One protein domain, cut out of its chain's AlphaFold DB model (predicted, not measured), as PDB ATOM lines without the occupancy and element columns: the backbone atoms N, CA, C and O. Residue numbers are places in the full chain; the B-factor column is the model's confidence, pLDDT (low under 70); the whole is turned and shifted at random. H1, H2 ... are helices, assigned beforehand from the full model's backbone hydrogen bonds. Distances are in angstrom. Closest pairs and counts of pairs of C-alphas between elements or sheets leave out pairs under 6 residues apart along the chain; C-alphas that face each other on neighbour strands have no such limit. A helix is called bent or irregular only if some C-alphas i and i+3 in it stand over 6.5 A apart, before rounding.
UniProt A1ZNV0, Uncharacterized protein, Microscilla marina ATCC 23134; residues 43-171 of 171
ATOM      1  N   SER A  43     170.425 240.631 412.913       77.44
ATOM      2  CA  SER A  43     170.558 242.084 412.723       77.44
ATOM      3  C   SER A  43     170.670 242.507 411.252       77.44
ATOM      4  O   SER A  43     170.414 243.668 410.924       77.44
ATOM      5  N   LEU A  44     171.022 241.581 410.358       81.12
ATOM      6  CA  LEU A  44     171.179 241.820 408.927       81.12
ATOM      7  C   LEU A  44     170.047 241.218 408.083       81.12
ATOM      8  O   LEU A  44     169.991 241.467 406.875       81.12
ATOM      9  N   GLU A  45     169.110 240.487 408.694       81.62
ATOM     10  CA  GLU A  45     168.051 239.756 407.991       81.62
ATOM     11  C   GLU A  45     167.256 240.662 407.036       81.62
ATOM     12  O   GLU A  45     167.081 240.348 405.855       81.62
ATOM     13  N   GLN A  46     166.844 241.845 407.503       84.50
ATOM     14  CA  GLN A  46     166.084 242.797 406.686       84.50
ATOM     15  C   GLN A  46     166.876 243.294 405.466       84.50
ATOM     16  O   GLN A  46     166.309 243.507 404.391       84.50
ATOM     17  N   VAL A  47     168.194 243.473 405.601       87.00
ATOM     18  CA  VAL A  47     169.059 243.897 404.490       87.00
ATOM     19  C   VAL A  47     169.141 242.789 403.445       87.00
ATOM     20  O   VAL A  47     168.957 243.058 402.254       87.00
ATOM     21  N   TYR A  48     169.325 241.545 403.879       86.69
ATOM     22  CA  TYR A  48     169.370 240.383 402.998       86.69
ATOM     23  C   TYR A  48     168.064 240.133 402.257       86.69
ATOM     24  O   TYR A  48     168.073 239.939 401.038       86.69
ATOM     25  N   GLN A  49     166.933 240.208 402.958       86.75
ATOM     26  CA  GLN A  49     165.619 240.080 402.336       86.75
ATOM     27  C   GLN A  49     165.417 241.139 401.241       86.75
ATOM     28  O   GLN A  49     164.901 240.832 400.164       86.75
ATOM     29  N   LEU A  50     165.876 242.378 401.462       91.19
ATOM     30  CA  LEU A  50     165.810 243.439 400.452       91.19
ATOM     31  C   LEU A  50     166.730 243.180 399.251       91.19
ATOM     32  O   LEU A  50     166.306 243.428 398.116       91.19
ATOM     33  N   ILE A  51     167.951 242.679 399.473       91.31
ATOM     34  CA  ILE A  51     168.876 242.279 398.398       91.31
ATOM     35  C   ILE A  51     168.227 241.197 397.531       91.31
ATOM     36  O   ILE A  51     168.089 241.387 396.320       91.31
ATOM     37  N   VAL A  52     167.735 240.114 398.143       90.94
ATOM     38  CA  VAL A  52     167.084 239.002 397.428       90.94
ATOM     39  C   VAL A  52     165.844 239.462 396.691       90.94
ATOM     40  O   VAL A  52     165.657 239.093 395.534       90.94
ATOM     41  N   LYS A  53     164.998 240.282 397.321       92.94
ATOM     42  CA  LYS A  53     163.778 240.795 396.692       92.94
ATOM     43  C   LYS A  53     164.099 241.561 395.408       92.94
ATOM     44  O   LYS A  53     163.445 241.344 394.389       92.94
ATOM     45  N   LYS A  54     165.112 242.432 395.436       95.25
ATOM     46  CA  LYS A  54     165.531 243.209 394.259       95.25
ATOM     47  C   LYS A  54     166.184 242.331 393.190       95.25
ATOM     48  O   LYS A  54     165.804 242.448 392.028       95.25
ATOM     49  N   ALA A  55     167.090 241.431 393.573       93.44
ATOM     50  CA  ALA A  55     167.712 240.479 392.650       93.44
ATOM     51  C   ALA A  55     166.662 239.595 391.958       93.44
ATOM     52  O   ALA A  55     166.679 239.444 390.740       93.44
ATOM     53  N   THR A  56     165.685 239.097 392.721       92.50
ATOM     54  CA  THR A  56     164.576 238.269 392.221       92.50
ATOM     55  C   THR A  56     163.708 239.026 391.224       92.50
ATOM     56  O   THR A  56     163.358 238.474 390.187       92.50
ATOM     57  N   ALA A  57     163.376 240.291 391.499       93.50
ATOM     58  CA  ALA A  57     162.581 241.100 390.576       93.50
ATOM     59  C   ALA A  57     163.293 241.291 389.222       93.50
ATOM     60  O   ALA A  57     162.664 241.196 388.169       93.50
ATOM     61  N   ILE A  58     164.613 241.510 389.243       95.12
ATOM     62  CA  ILE A  58     165.427 241.621 388.022       95.12
ATOM     63  C   ILE A  58     165.512 240.272 387.302       95.12
ATOM     64  O   ILE A  58     165.320 240.214 386.089       95.12
ATOM     65  N   ASP A  59     165.754 239.187 388.041       92.19
ATOM     66  CA  ASP A  59     165.807 237.829 387.498       92.19
ATOM     67  C   ASP A  59     164.497 237.455 386.794       92.19
ATOM     68  O   ASP A  59     164.521 236.993 385.657       92.19
ATOM     69  N   GLN A  60     163.350 237.736 387.414       91.31
ATOM     70  CA  GLN A  60     162.030 237.498 386.827       91.31
ATOM     71  C   GLN A  60     161.809 238.312 385.548       91.31
ATOM     72  O   GLN A  60     161.308 237.772 384.563       91.31
ATOM     73  N   ALA A  61     162.211 239.586 385.533       93.25
ATOM     74  CA  ALA A  61     162.114 240.418 384.334       93.25
ATOM     75  C   ALA A  61     162.983 239.873 383.185       93.25
ATOM     76  O   ALA A  61     162.546 239.849 382.033       93.25
ATOM     77  N   LEU A  62     164.191 239.393 383.497       93.81
ATOM     78  CA  LEU A  62     165.104 238.778 382.531       93.81
ATOM     79  C   LEU A  62     164.589 237.425 382.021       93.81
ATOM     80  O   LEU A  62     164.683 237.162 380.824       93.81
ATOM     81  N   VAL A  63     164.009 236.591 382.889       90.75
ATOM     82  CA  VAL A  63     163.354 235.328 382.498       90.75
ATOM     83  C   VAL A  63     162.184 235.603 381.559       90.75
ATOM     84  O   VAL A  63     162.149 235.052 380.465       90.75
ATOM     85  N   ALA A  64     161.289 236.523 381.923       92.38
ATOM     86  CA  ALA A  64     160.146 236.878 381.085       92.38
ATOM     87  C   ALA A  64     160.578 237.433 379.714       92.38
ATOM     88  O   ALA A  64     159.941 237.160 378.693       92.38
ATOM     89  N   LEU A  65     161.675 238.198 379.671       94.75
ATOM     90  CA  LEU A  65     162.269 238.676 378.424       94.75
ATOM     91  C   LEU A  65     162.835 237.525 377.581       94.75
ATOM     92  O   LEU A  65     162.526 237.452 376.392       94.75
ATOM     93  N   ASN A  66     163.607 236.618 378.185       93.06
ATOM     94  CA  ASN A  66     164.109 235.417 377.515       93.06
ATOM     95  C   ASN A  66     162.961 234.590 376.928       93.06
ATOM     96  O   ASN A  66     162.989 234.276 375.740       93.06
ATOM     97  N   ASP A  67     161.924 234.308 377.713       92.12
ATOM     98  CA  ASP A  67     160.768 233.531 377.262       92.12
ATOM     99  C   ASP A  67     160.057 234.223 376.095       92.12
ATOM    100  O   ASP A  67     159.750 233.591 375.083       92.12
ATOM    101  N   THR A  68     159.871 235.543 376.178       95.44
ATOM    102  CA  THR A  68     159.290 236.335 375.083       95.44
ATOM    103  C   THR A  68     160.112 236.199 373.801       95.44
ATOM    104  O   THR A  68     159.550 235.997 372.723       95.44
ATOM    105  N   LEU A  69     161.441 236.282 373.900       95.31
ATOM    106  CA  LEU A  69     162.337 236.160 372.753       95.31
ATOM    107  C   LEU A  69     162.308 234.757 372.152       95.31
ATOM    108  O   LEU A  69     162.161 234.620 370.939       95.31
ATOM    109  N   VAL A  70     162.376 233.719 372.985       93.69
ATOM    110  CA  VAL A  70     162.294 232.322 372.542       93.69
ATOM    111  C   VAL A  70     160.964 232.055 371.836       93.69
ATOM    112  O   VAL A  70     160.952 231.474 370.753       93.69
ATOM    113  N   GLN A  71     159.842 232.508 372.396       94.06
ATOM    114  CA  GLN A  71     158.525 232.250 371.811       94.06
ATOM    115  C   GLN A  71     158.285 233.055 370.528       94.06
ATOM    116  O   GLN A  71     157.839 232.497 369.525       94.06
ATOM    117  N   GLN A  72     158.596 234.352 370.521       96.19
ATOM    118  CA  GLN A  72     158.205 235.238 369.419       96.19
ATOM    119  C   GLN A  72     159.250 235.317 368.300       96.19
ATOM    120  O   GLN A  72     158.891 235.153 367.128       96.19
ATOM    121  N   ALA A  73     160.518 235.554 368.653       94.25
ATOM    122  CA  ALA A  73     161.625 235.604 367.696       94.25
ATOM    123  C   ALA A  73     162.145 234.199 367.375       94.25
ATOM    124  O   ALA A  73     162.382 233.881 366.220       94.25
ATOM    125  N   GLY A  74     162.239 233.329 368.383       92.56
ATOM    126  CA  GLY A  74     162.703 231.953 368.225       92.56
ATOM    127  C   GLY A  74     161.673 230.977 367.663       92.56
ATOM    128  O   GLY A  74     162.059 229.880 367.266       92.56
ATOM    129  N   LYS A  75     160.386 231.359 367.608       94.25
ATOM    130  CA  LYS A  75     159.244 230.494 367.236       94.25
ATOM    131  C   LYS A  75     159.114 229.251 368.125       94.25
ATOM    132  O   LYS A  75     158.757 228.159 367.668       94.25
ATOM    133  N   GLY A  76     159.387 229.445 369.411       90.19
ATOM    134  CA  GLY A  76     159.419 228.399 370.420       90.19
ATOM    135  C   GLY A  76     160.728 227.615 370.393       90.19
ATOM    136  O   GLY A  76     161.717 228.025 369.783       90.19
ATOM    137  N   VAL A  77     160.720 226.469 371.068       87.44
ATOM    138  CA  VAL A  77     161.890 225.596 371.193       87.44
ATOM    139  C   VAL A  77     161.797 224.384 370.274       87.44
ATOM    140  O   VAL A  77     160.711 223.882 369.976       87.44
ATOM    141  N   ASP A  78     162.948 223.918 369.817       86.00
ATOM    142  CA  ASP A  78     163.118 222.607 369.214       86.00
ATOM    143  C   ASP A  78     162.980 221.512 370.287       86.00
ATOM    144  O   ASP A  78     163.507 221.636 371.391       86.00
ATOM    145  N   ALA A  79     162.249 220.439 369.972       83.12
ATOM    146  CA  ALA A  79     161.886 219.420 370.959       83.12
ATOM    147  C   ALA A  79     163.091 218.607 371.460       83.12
ATOM    148  O   ALA A  79     163.091 218.159 372.606       83.12
ATOM    149  N   GLN A  80     164.116 218.428 370.622       79.75
ATOM    150  CA  GLN A  80     165.287 217.618 370.954       79.75
ATOM    151  C   GLN A  80     166.331 218.435 371.711       79.75
ATOM    152  O   GLN A  80     166.882 217.979 372.707       79.75
ATOM    153  N   THR A  81     166.594 219.656 371.247       76.88
ATOM    154  CA  THR A  81     167.677 220.496 371.781       76.88
ATOM    155  C   THR A  81     167.218 221.481 372.851       76.88
ATOM    156  O   THR A  81     168.054 222.045 373.556       76.88
ATOM    157  N   GLN A  82     165.905 221.717 372.969       81.19
ATOM    158  CA  GLN A  82     165.306 222.761 373.812       81.19
ATOM    159  C   GLN A  82     165.812 224.182 373.482       81.19
ATOM    160  O   GLN A  82     165.599 225.122 374.250       81.19
ATOM    161  N   ALA A  83     166.471 224.354 372.333       82.62
ATOM    162  CA  ALA A  83     166.978 225.628 371.843       82.62
ATOM    163  C   ALA A  83     165.946 226.313 370.929       82.62
ATOM    164  O   ALA A  83     165.046 225.643 370.420       82.62
ATOM    165  N   PRO A  84     166.040 227.634 370.686       87.88
ATOM    166  CA  PRO A  84     165.102 228.326 369.803       87.88
ATOM    167  C   PRO A  84     165.120 227.758 368.379       87.88
ATOM    168  O   PRO A  84     166.196 227.568 367.808       87.88
ATOM    169  N   LYS A  85     163.948 227.563 367.759       88.94
ATOM    170  CA  LYS A  85     163.867 227.070 366.366       88.94
ATOM    171  C   LYS A  85     164.503 228.044 365.368       88.94
ATOM    172  O   LYS A  85     165.092 227.616 364.381       88.94
ATOM    173  N   GLN A  86     164.405 229.348 365.631       90.75
ATOM    174  CA  GLN A  86     165.011 230.426 364.839       90.75
ATOM    175  C   GLN A  86     166.139 231.140 365.605       90.75
ATOM    176  O   GLN A  86     166.111 232.344 365.837       90.75
ATOM    177  N   ALA A  87     167.166 230.394 366.011       87.69
ATOM    178  CA  ALA A  87     168.261 230.892 366.854       87.69
ATOM    179  C   ALA A  87     169.131 232.017 366.251       87.69
ATOM    180  O   ALA A  87     169.855 232.704 366.981       87.69
ATOM    181  N   TYR A  88     169.063 232.214 364.933       91.12
ATOM    182  CA  TYR A  88     169.776 233.273 364.218       91.12
ATOM    183  C   TYR A  88     168.863 234.427 363.779       91.12
ATOM    184  O   TYR A  88     169.292 235.266 362.995       91.12
ATOM    185  N   GLU A  89     167.620 234.490 364.268       94.25
ATOM    186  CA  GLU A  89     166.719 235.603 363.960       94.25
ATOM    187  C   GLU A  89     167.240 236.912 364.570       94.25
ATOM    188  O   GLU A  89     167.553 236.984 365.764       94.25
ATOM    189  N   ILE A  90     167.326 237.949 363.738       94.56
ATOM    190  CA  ILE A  90     167.884 239.260 364.085       94.56
ATOM    191  C   ILE A  90     166.741 240.271 364.210       94.56
ATOM    192  O   ILE A  90     166.511 240.830 365.282       94.56
ATOM    193  N   THR A  91     165.967 240.475 363.147       95.38
ATOM    194  CA  THR A  91     164.966 241.545 363.049       95.38
ATOM    195  C   THR A  91     163.945 241.497 364.184       95.38
ATOM    196  O   THR A  91     163.802 242.476 364.924       95.38
ATOM    197  N   GLN A  92     163.276 240.356 364.378       95.94
ATOM    198  CA  GLN A  92     162.270 240.209 365.435       95.94
ATOM    199  C   GLN A  92     162.903 240.312 366.835       95.94
ATOM    200  O   GLN A  92     162.326 240.912 367.743       95.94
ATOM    201  N   THR A  93     164.113 239.769 367.002       95.75
ATOM    202  CA  THR A  93     164.889 239.834 368.250       95.75
ATOM    203  C   THR A  93     165.108 241.282 368.685       95.75
ATOM    204  O   THR A  93     164.787 241.644 369.819       95.75
ATOM    205  N   HIS A  94     165.579 242.146 367.782       95.62
ATOM    206  CA  HIS A  94     165.823 243.555 368.100       95.62
ATOM    207  C   HIS A  94     164.541 244.355 368.325       95.62
ATOM    208  O   HIS A  94     164.534 245.218 369.206       95.62
ATOM    209  N   GLN A  95     163.472 244.076 367.571       95.69
ATOM    210  CA  GLN A  95     162.168 244.720 367.770       95.69
ATOM    211  C   GLN A  95     161.632 244.489 369.190       95.69
ATOM    212  O   GLN A  95     161.089 245.407 369.801       95.69
ATOM    213  N   ILE A  96     161.838 243.288 369.739       94.94
ATOM    214  CA  ILE A  96     161.422 242.934 371.102       94.94
ATOM    215  C   ILE A  96     162.386 243.504 372.152       94.94
ATOM    216  O   ILE A  96     161.945 244.048 373.167       94.94
ATOM    217  N   LEU A  97     163.701 243.371 371.935       93.88
ATOM    218  CA  LEU A  97     164.731 243.739 372.913       93.88
ATOM    219  C   LEU A  97     164.837 245.242 373.142       93.88
ATOM    220  O   LEU A  97     164.872 245.691 374.288       93.88
ATOM    221  N   LYS A  98     164.918 246.020 372.057       91.31
ATOM    222  CA  LYS A  98     165.241 247.451 372.111       91.31
ATOM    223  C   LYS A  98     164.348 248.245 373.078       91.31
ATOM    224  O   LYS A  98     164.912 248.950 373.914       91.31
ATOM    225  N   PRO A  99     163.004 248.116 373.060       90.31
ATOM    226  CA  PRO A  99     162.155 248.856 373.998       90.31
ATOM    227  C   PRO A  99     162.291 248.387 375.456       90.31
ATOM    228  O   PRO A  99     162.053 249.168 376.372       90.31
ATOM    229  N   LYS A 100     162.680 247.129 375.699       90.12
ATOM    230  CA  LYS A 100     162.742 246.540 377.050       90.12
ATOM    231  C   LYS A 100     164.086 246.778 377.743       90.12
ATOM    232  O   LYS A 100     164.140 246.887 378.967       90.12
ATOM    233  N   LEU A 101     165.171 246.897 376.974       88.50
ATOM    234  CA  LEU A 101     166.518 247.059 377.524       88.50
ATOM    235  C   LEU A 101     166.757 248.425 378.182       88.50
ATOM    236  O   LEU A 101     167.558 248.501 379.110       88.50
ATOM    237  N   GLY A 102     166.043 249.478 377.772       83.94
ATOM    238  CA  GLY A 102     166.142 250.793 378.421       83.94
ATOM    239  C   GLY A 102     165.747 250.745 379.902       83.94
ATOM    240  O   GLY A 102     166.528 251.128 380.775       83.94
ATOM    241  N   GLN A 103     164.569 250.186 380.196       87.06
ATOM    242  CA  GLN A 103     164.081 250.019 381.570       87.06
ATOM    243  C   GLN A 103     164.945 249.038 382.377       87.06
ATOM    244  O   GLN A 103     165.223 249.272 383.558       87.06
ATOM    245  N   LEU A 104     165.399 247.949 381.745       90.50
ATOM    246  CA  LEU A 104     166.290 246.990 382.392       90.50
ATOM    247  C   LEU A 104     167.600 247.660 382.826       90.50
ATOM    248  O   LEU A 104     168.025 247.474 383.963       90.50
ATOM    249  N   ASN A 105     168.212 248.467 381.955       90.06
ATOM    250  CA  ASN A 105     169.475 249.135 382.258       90.06
ATOM    251  C   ASN A 105     169.351 250.067 383.474       90.06
ATOM    252  O   ASN A 105     170.161 250.019 384.401       90.06
ATOM    253  N   GLN A 106     168.280 250.864 383.523       90.25
ATOM    254  CA  GLN A 106     168.001 251.716 384.678       90.25
ATOM    255  C   GLN A 106     167.842 250.892 385.965       90.25
ATOM    256  O   GLN A 106     168.422 251.240 386.995       90.25
ATOM    257  N   THR A 107     167.110 249.778 385.896       92.69
ATOM    258  CA  THR A 107     166.907 248.879 387.041       92.69
ATOM    259  C   THR A 107     168.228 248.274 387.533       92.69
ATOM    260  O   THR A 107     168.493 248.274 388.734       92.69
ATOM    261  N   LEU A 108     169.089 247.808 386.621       94.31
ATOM    262  CA  LEU A 108     170.403 247.241 386.950       94.31
ATOM    263  C   LEU A 108     171.310 248.266 387.639       94.31
ATOM    264  O   LEU A 108     171.959 247.954 388.637       94.31
ATOM    265  N   ARG A 109     171.318 249.512 387.153       92.12
ATOM    266  CA  ARG A 109     172.076 250.602 387.782       92.12
ATOM    267  C   ARG A 109     171.578 250.904 389.188       92.12
ATOM    268  O   ARG A 109     172.376 250.939 390.118       92.12
ATOM    269  N   GLN A 110     170.267 251.073 389.357       93.38
ATOM    270  CA  GLN A 110     169.661 251.327 390.669       93.38
ATOM    271  C   GLN A 110     169.951 250.199 391.660       93.38
ATOM    272  O   GLN A 110     170.167 250.450 392.844       93.38
ATOM    273  N   TYR A 111     169.973 248.957 391.180       95.19
ATOM    274  CA  TYR A 111     170.337 247.807 391.990       95.19
ATOM    275  C   TYR A 111     171.804 247.837 392.424       95.19
ATOM    276  O   TYR A 111     172.083 247.681 393.609       95.19
ATOM    277  N   ASN A 112     172.732 248.114 391.507       93.19
ATOM    278  CA  ASN A 112     174.152 248.213 391.843       93.19
ATOM    279  C   ASN A 112     174.447 249.375 392.806       93.19
ATOM    280  O   ASN A 112     175.221 249.200 393.743       93.19
ATOM    281  N   GLU A 113     173.802 250.531 392.643       92.81
ATOM    282  CA  GLU A 113     173.926 251.637 393.602       92.81
ATOM    283  C   GLU A 113     173.349 251.268 394.975       92.81
ATOM    284  O   GLU A 113     173.982 251.511 396.001       92.81
ATOM    285  N   PHE A 114     172.197 250.590 395.009       94.38
ATOM    286  CA  PHE A 114     171.643 250.049 396.250       94.38
ATOM    287  C   PHE A 114     172.627 249.101 396.952       94.38
ATOM    288  O   PHE A 114     172.839 249.225 398.158       94.38
ATOM    289  N   LEU A 115     173.256 248.185 396.211       92.69
ATOM    290  CA  LEU A 115     174.246 247.255 396.750       92.69
ATOM    291  C   LEU A 115     175.469 247.979 397.327       92.69
ATOM    292  O   LEU A 115     175.860 247.699 398.460       92.69
ATOM    293  N   LYS A 116     176.024 248.958 396.601       90.75
ATOM    294  CA  LYS A 116     177.136 249.794 397.089       90.75
ATOM    295  C   LYS A 116     176.776 250.534 398.374       90.75
ATOM    296  O   LYS A 116     177.585 250.596 399.293       90.75
ATOM    297  N   MET A 117     175.557 251.072 398.462       91.06
ATOM    298  CA  MET A 117     175.084 251.745 399.672       91.06
ATOM    299  C   MET A 117     174.997 250.792 400.865       91.06
ATOM    300  O   MET A 117     175.333 251.191 401.977       91.06
ATOM    301  N   LYS A 118     174.540 249.550 400.655       88.12
ATOM    302  CA  LYS A 118     174.453 248.551 401.730       88.12
ATOM    303  C   LYS A 118     175.815 248.065 402.187       88.12
ATOM    304  O   LYS A 118     175.997 247.892 403.381       88.12
ATOM    305  N   ALA A 119     176.767 247.937 401.275       85.44
ATOM    306  CA  ALA A 119     178.128 247.540 401.602       85.44
ATOM    307  C   ALA A 119     179.048 248.700 402.026       85.44
ATOM    308  O   ALA A 119     180.265 248.533 402.100       85.44
ATOM    309  N   LYS A 120     178.504 249.899 402.272       82.12
ATOM    310  CA  LYS A 120     179.307 251.070 402.631       82.12
ATOM    311  C   LYS A 120     180.114 250.792 403.903       82.12
ATOM    312  O   LYS A 120     179.545 250.488 404.944       82.12
ATOM    313  N   GLY A 121     181.431 250.965 403.817       76.62
ATOM    314  CA  GLY A 121     182.356 250.700 404.926       76.62
ATOM    315  C   GLY A 121     182.924 249.281 404.937       76.62
ATOM    316  O   GLY A 121     183.828 249.015 405.722       76.62
ATOM    317  N   VAL A 122     182.468 248.407 404.036       77.44
ATOM    318  CA  VAL A 122     183.031 247.073 403.832       77.44
ATOM    319  C   VAL A 122     183.776 247.047 402.494       77.44
ATOM    320  O   VAL A 122     183.224 247.482 401.482       77.44
ATOM    321  N   PRO A 123     185.027 246.560 402.438       75.50
ATOM    322  CA  PRO A 123     185.732 246.403 401.173       75.50
ATOM    323  C   PRO A 123     185.043 245.326 400.326       75.50
ATOM    324  O   PRO A 123     185.132 244.128 400.609       75.50
ATOM    325  N   VAL A 124     184.347 245.757 399.273       74.19
ATOM    326  CA  VAL A 124     183.729 244.871 398.282       74.19
ATOM    327  C   VAL A 124     184.503 244.981 396.968       74.19
ATOM    328  O   VAL A 124     184.759 246.101 396.527       74.19
ATOM    329  N   PRO A 125     184.885 243.853 396.339       76.88
ATOM    330  CA  PRO A 125     185.422 243.851 394.981       76.88
ATOM    331  C   PRO A 125     184.481 244.538 393.984       76.88
ATOM    332  O   PRO A 125     183.283 244.672 394.240       76.88
ATOM    333  N   ASP A 126     185.012 244.916 392.822       84.94
ATOM    334  CA  ASP A 126     184.229 245.599 391.794       84.94
ATOM    335  C   ASP A 126     182.992 244.789 391.387       84.94
ATOM    336  O   ASP A 126     183.080 243.684 390.837       84.94
ATOM    337  N   LEU A 127     181.819 245.372 391.651       89.12
ATOM    338  CA  LEU A 127     180.540 244.830 391.210       89.12
ATOM    339  C   LEU A 127     180.498 244.786 389.683       89.12
ATOM    340  O   LEU A 127     180.958 245.704 388.998       89.12
ATOM    341  N   LYS A 128     179.865 243.750 389.132       91.00
ATOM    342  CA  LYS A 128     179.582 243.674 387.697       91.00
ATOM    343  C   LYS A 128     178.559 244.744 387.327       91.00
ATOM    344  O   LYS A 128     177.414 244.717 387.785       91.00
ATOM    345  N   VAL A 129     178.991 245.718 386.531       88.69
ATOM    346  CA  VAL A 129     178.195 246.883 386.133       88.69
ATOM    347  C   VAL A 129     178.009 246.919 384.625       88.69
ATOM    348  O   VAL A 129     178.915 246.588 383.861       88.69
ATOM    349  N   TYR A 130     176.828 247.367 384.216       85.44
ATOM    350  CA  TYR A 130     176.476 247.605 382.826       85.44
ATOM    351  C   TYR A 130     176.369 249.111 382.594       85.44
ATOM    352  O   TYR A 130     175.834 249.838 383.436       85.44
ATOM    353  N   ASP A 131     176.939 249.581 381.487       78.00
ATOM    354  CA  ASP A 131     176.951 250.999 381.138       78.00
ATOM    355  C   ASP A 131     175.610 251.471 380.543       78.00
ATOM    356  O   ASP A 131     174.697 250.696 380.250       78.00
ATOM    357  N   GLU A 132     175.476 252.784 380.340       75.44
ATOM    358  CA  GLU A 132     174.274 253.390 379.748       75.44
ATOM    359  C   GLU A 132     174.015 252.934 378.299       75.44
ATOM    360  O   GLU A 132     172.897 253.048 377.797       75.44
ATOM    361  N   LYS A 133     175.024 252.346 377.650       84.00
ATOM    362  CA  LYS A 133     175.010 251.876 376.264       84.00
ATOM    363  C   LYS A 133     174.809 250.360 376.170       84.00
ATOM    364  O   LYS A 133     175.206 249.752 375.180       84.00
ATOM    365  N   LEU A 134     174.120 249.756 377.147       86.94
ATOM    366  CA  LEU A 134     173.850 248.314 377.203       86.94
ATOM    367  C   LEU A 134     173.381 247.739 375.851       86.94
ATOM    368  O   LEU A 134     173.930 246.745 375.385       86.94
ATOM    369  N   TYR A 135     172.402 248.377 375.197       89.38
ATOM    370  CA  TYR A 135     171.906 247.921 373.894       89.38
ATOM    371  C   TYR A 135     172.991 247.954 372.812       89.38
ATOM    372  O   TYR A 135     173.282 246.923 372.214       89.38
ATOM    373  N   SER A 136     173.591 249.119 372.562       90.38
ATOM    374  CA  SER A 136     174.558 249.282 371.469       90.38
ATOM    375  C   SER A 136     175.840 248.487 371.693       90.38
ATOM    376  O   SER A 136     176.472 248.050 370.742       90.38
ATOM    377  N   ARG A 137     176.216 248.245 372.950       88.69
ATOM    378  CA  ARG A 137     177.438 247.513 373.281       88.69
ATOM    379  C   ARG A 137     177.298 245.998 373.175       88.69
ATOM    380  O   ARG A 137     178.252 245.342 372.771       88.69
ATOM    381  N   TYR A 138     176.155 245.449 373.581       90.56
ATOM    382  CA  TYR A 138     176.016 243.998 373.758       90.56
ATOM    383  C   TYR A 138     174.937 243.354 372.894       90.56
ATOM    384  O   TYR A 138     174.943 242.135 372.735       90.56
ATOM    385  N   PHE A 139     174.006 244.143 372.360       93.44
ATOM    386  CA  PHE A 139     172.838 243.614 371.664       93.44
ATOM    387  C   PHE A 139     172.709 244.104 370.234       93.44
ATOM    388  O   PHE A 139     172.014 243.447 369.481       93.44
ATOM    389  N   GLU A 140     173.319 245.220 369.834       92.88
ATOM    390  CA  GLU A 140     173.237 245.736 368.464       92.88
ATOM    391  C   GLU A 140     173.916 244.793 367.457       92.88
ATOM    392  O   GLU A 140     175.034 244.333 367.664       92.88
ATOM    393  N   GLY A 141     173.197 244.448 366.383       89.88
ATOM    394  CA  GLY A 141     173.602 243.440 365.395       89.88
ATOM    395  C   GLY A 141     173.621 241.978 365.875       89.88
ATOM    396  O   GLY A 141     173.868 241.093 365.057       89.88
ATOM    397  N   ALA A 142     173.372 241.701 367.159       93.62
ATOM    398  CA  ALA A 142     173.423 240.349 367.708       93.62
ATOM    399  C   ALA A 142     172.176 239.525 367.345       93.62
ATOM    400  O   ALA A 142     171.038 239.990 367.432       93.62
ATOM    401  N   HIS A 143     172.382 238.260 366.981       93.50
ATOM    402  CA  HIS A 143     171.271 237.348 366.707       93.50
ATOM    403  C   HIS A 143     170.665 236.770 367.993       93.50
ATOM    404  O   HIS A 143     171.274 236.832 369.062       93.50
ATOM    405  N   LEU A 144     169.471 236.167 367.890       92.81
ATOM    406  CA  LEU A 144     168.704 235.656 369.034       92.81
ATOM    407  C   LEU A 144     169.558 234.896 370.055       92.81
ATOM    408  O   LEU A 144     169.539 235.236 371.234       92.81
ATOM    409  N   MET A 145     170.327 233.898 369.620       89.56
ATOM    410  CA  MET A 145     171.128 233.091 370.542       89.56
ATOM    411  C   MET A 145     172.164 233.910 371.328       89.56
ATOM    412  O   MET A 145     172.292 233.723 372.536       89.56
ATOM    413  N   GLN A 146     172.859 234.845 370.673       90.81
ATOM    414  CA  GLN A 146     173.822 235.736 371.333       90.81
ATOM    415  C   GLN A 146     173.128 236.636 372.357       90.81
ATOM    416  O   GLN A 146     173.618 236.810 373.473       90.81
ATOM    417  N   CYS A 147     171.951 237.158 372.011       93.81
ATOM    418  CA  CYS A 147     171.142 237.947 372.929       93.81
ATOM    419  C   CYS A 147     170.712 237.130 374.156       93.81
ATOM    420  O   CYS A 147     170.820 237.618 375.279       93.81
ATOM    421  N   LEU A 148     170.270 235.883 373.963       91.88
ATOM    422  CA  LEU A 148     169.903 234.980 375.059       91.88
ATOM    423  C   LEU A 148     171.109 234.663 375.960       91.88
ATOM    424  O   LEU A 148     170.973 234.673 377.184       91.88
ATOM    425  N   HIS A 149     172.296 234.434 375.380       90.62
ATOM    426  CA  HIS A 149     173.538 234.258 376.146       90.62
ATOM    427  C   HIS A 149     173.848 235.489 376.997       90.62
ATOM    428  O   HIS A 149     174.112 235.359 378.191       90.62
ATOM    429  N   MET A 150     173.766 236.683 376.412       92.75
ATOM    430  CA  MET A 150     174.061 237.924 377.123       92.75
ATOM    431  C   MET A 150     173.047 238.210 378.237       92.75
ATOM    432  O   MET A 150     173.435 238.571 379.346       92.75
ATOM    433  N   LEU A 151     171.749 238.003 377.994       93.38
ATOM    434  CA  LEU A 151     170.727 238.117 379.039       93.38
ATOM    435  C   LEU A 151     170.998 237.143 380.188       93.38
ATOM    436  O   LEU A 151     170.847 237.506 381.353       93.38
ATOM    437  N   GLN A 152     171.449 235.929 379.878       89.25
ATOM    438  CA  GLN A 152     171.813 234.952 380.892       89.25
ATOM    439  C   GLN A 152     173.075 235.357 381.674       89.25
ATOM    440  O   GLN A 152     173.108 235.183 382.893       89.25
ATOM    441  N   GLN A 153     174.070 235.960 381.020       90.12
ATOM    442  CA  GLN A 153     175.229 236.549 381.698       90.12
ATOM    443  C   GLN A 153     174.805 237.669 382.660       90.12
ATOM    444  O   GLN A 153     175.248 237.681 383.805       90.12
ATOM    445  N   ILE A 154     173.889 238.556 382.249       93.44
ATOM    446  CA  ILE A 154     173.344 239.610 383.123       93.44
ATOM    447  C   ILE A 154     172.672 238.994 384.357       93.44
ATOM    448  O   ILE A 154     172.902 239.456 385.473       93.44
ATOM    449  N   ARG A 155     171.873 237.932 384.183       92.31
ATOM    450  CA  ARG A 155     171.248 237.217 385.312       92.31
ATOM    451  C   ARG A 155     172.292 236.669 386.279       92.31
ATOM    452  O   ARG A 155     172.148 236.832 387.488       92.31
ATOM    453  N   ASN A 156     173.335 236.035 385.749       88.69
ATOM    454  CA  ASN A 156     174.429 235.511 386.555       88.69
ATOM    455  C   ASN A 156     175.128 236.630 387.344       88.69
ATOM    456  O   ASN A 156     175.328 236.494 388.545       88.69
ATOM    457  N   ASP A 157     175.418 237.758 386.700       92.56
ATOM    458  CA  ASP A 157     176.072 238.907 387.330       92.56
ATOM    459  C   ASP A 157     175.217 239.548 388.439       92.56
ATOM    460  O   ASP A 157     175.750 239.962 389.469       92.56
ATOM    461  N   VAL A 158     173.889 239.592 388.275       93.94
ATOM    462  CA  VAL A 158     172.954 240.080 389.307       93.94
ATOM    463  C   VAL A 158     173.056 239.243 390.581       93.94
ATOM    464  O   VAL A 158     173.165 239.802 391.679       93.94
ATOM    465  N   TRP A 159     173.035 237.915 390.443       91.56
ATOM    466  CA  TRP A 159     173.151 237.001 391.579       91.56
ATOM    467  C   TRP A 159     174.571 236.953 392.141       91.56
ATOM    468  O   TRP A 159     174.729 236.935 393.358       91.56
ATOM    469  N   PHE A 160     175.597 237.037 391.293       89.75
ATOM    470  CA  PHE A 160     176.987 237.164 391.723       89.75
ATOM    471  C   PHE A 160     177.193 238.406 392.599       89.75
ATOM    472  O   PHE A 160     177.740 238.304 393.695       89.75
ATOM    473  N   ASN A 161     176.703 239.574 392.169       92.38
ATOM    474  CA  ASN A 161     176.799 240.803 392.959       92.38
ATOM    475  C   ASN A 161     176.031 240.681 394.287       92.38
ATOM    476  O   ASN A 161     176.524 241.134 395.320       92.38
ATOM    477  N   ALA A 162     174.848 240.051 394.274       90.25
ATOM    478  CA  ALA A 162     174.075 239.777 395.488       90.25
ATOM    479  C   ALA A 162     174.874 238.913 396.474       90.25
ATOM    480  O   ALA A 162     174.950 239.232 397.660       90.25
ATOM    481  N   ASN A 163     175.478 237.839 395.964       87.12
ATOM    482  CA  ASN A 163     176.281 236.885 396.717       87.12
ATOM    483  C   ASN A 163     177.491 237.572 397.345       87.12
ATOM    484  O   ASN A 163     177.685 237.517 398.555       87.12
ATOM    485  N   LEU A 164     178.243 238.305 396.528       87.94
ATOM    486  CA  LEU A 164     179.452 238.993 396.948       87.94
ATOM    487  C   LEU A 164     179.187 239.994 398.076       87.94
ATOM    488  O   LEU A 164     179.880 239.977 399.091       87.94
ATOM    489  N   VAL A 165     178.175 240.849 397.918       88.56
ATOM    490  CA  VAL A 165     177.787 241.795 398.973       88.56
ATOM    491  C   VAL A 165     177.313 241.045 400.206       88.56
ATOM    492  O   VAL A 165     177.656 241.436 401.318       88.56
ATOM    493  N   SER A 166     176.572 239.952 400.020       85.06
ATOM    494  CA  SER A 166     176.021 239.231 401.157       85.06
ATOM    495  C   SER A 166     177.089 238.546 402.000       85.06
ATOM    496  O   SER A 166     177.062 238.644 403.217       85.06
ATOM    497  N   GLN A 167     178.082 237.931 401.361       82.06
ATOM    498  CA  GLN A 167     179.242 237.383 402.059       82.06
ATOM    499  C   GLN A 167     179.963 238.459 402.867       82.06
ATOM    500  O   GLN A 167     180.343 238.223 404.004       82.06
ATOM    501  N   ARG A 168     180.143 239.648 402.283       83.50
ATOM    502  CA  ARG A 168     180.904 240.739 402.899       83.50
ATOM    503  C   ARG A 168     180.201 241.369 404.090       83.50
ATOM    504  O   ARG A 168     180.884 241.754 405.023       83.50
ATOM    505  N   LEU A 169     178.875 241.449 404.071       80.88
ATOM    506  CA  LEU A 169     178.103 241.942 405.211       80.88
ATOM    507  C   LEU A 169     178.115 240.976 406.406       80.88
ATOM    508  O   LEU A 169     177.891 241.416 407.526       80.88
ATOM    509  N   SER A 170     178.370 239.683 406.182       72.19
ATOM    510  CA  SER A 170     178.447 238.673 407.246       72.19
ATOM    511  C   SER A 170     179.791 238.625 407.994       72.19
ATOM    512  O   SER A 170     179.892 237.861 408.952       72.19
ATOM    513  N   TYR A 171     180.804 239.388 407.564       66.06
ATOM    514  CA  TYR A 171     182.110 239.522 408.231       66.06
ATOM    515  C   TYR A 171     182.213 240.857 408.969       66.06
ATOM    516  O   TYR A 171     182.813 240.857 410.065       66.06
TER     517      TYR A 171
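AT A GLANCE: This is residues 43 to 171 of the 171 residues of an uncharacterized protein of Microscilla marina ATCC 23134 (UniProt A1ZNV0). Three long helices, H1, H2 and H4, lie side by side as a three-helix bundle, their centres making a triangle, with H1 running against the other two. The short H3 packs on one part of H2, and the long link before it, residues 119 to 133, folds back from the end of H2 toward the other end of the bundle. The printed part has 129 residues with four named helices, H1, H2, H3 and H4 in chain order, and no named strand; its class is all helix. It is elongated, spanning 49 by 31 by 20 A, and only just compact, close to loose, with a radius of gyration of the C-alphas of 16.4 A.

IN THESE COORDINATES: H1, the longest helix by residues, is residues 43 to 72 and measures 45.5 A from C-alpha 43 at (170.558, 242.084, 412.723) to C-alpha 72 at (158.205, 235.238, 369.419). It is irregular: C-alphas 43 and 46 are 7.5 A apart. H2, residues 91 to 118, is 40.4 A long; it has a kink of 46 degrees near residue 99 and is irregular, but only just, with C-alphas 96 and 99 6.6 A apart. H4, residues 144 to 169, is 37.9 A long and ends with C-alpha 169 at (178.103, 241.942, 405.211). H3 is residues 134 to 138, 5.9 A long.

HOW THE PARTS SIT: H1 touches H4, opposite ways at a shallow tilt of 3 degrees; their closest C-alphas, of Asp 59 and Arg 155, are 5.9 A apart. H1 and H2 form a helical hairpin: they touch, opposite ways at a shallow tilt of 6 degrees, with the closest C-alphas, of Leu 69 and Thr 93, 6.3 A apart. H2 touches H4, the same way at a shallow tilt of 8 degrees; the closest C-alphas, of Thr 93 and Leu 144, are 5.7 A apart. H2 is the hub, touching three helices. It touches H3 with residues 98 to 105 alone, the closest C-alphas being those of Leu 101 and Tyr 135, 6.6 A apart. H3 and H4 are close but not clearly touching, with C-alphas 138 and 150, the closest, 7.2 A apart. H1 and H3 are apart. Every O i to N i+4 pair is within hydrogen-bond range in H3 and H4, against 25 of 26 in H1 and 20 of 24 in H2.

THE WHOLE: The two C-alphas farthest apart, of Ala 79 and Gly 121, are 50.5 A apart. The printed part has no cut and ends at residue 171, the chain's last. The links from H1 to H2, 18 residues, and from H2 to H3, 15 residues, are long; the link from H3 to H4, 5 residues, is tight. The mean pLDDT of the printed part is 89.1, and residue 171 alone is under 70.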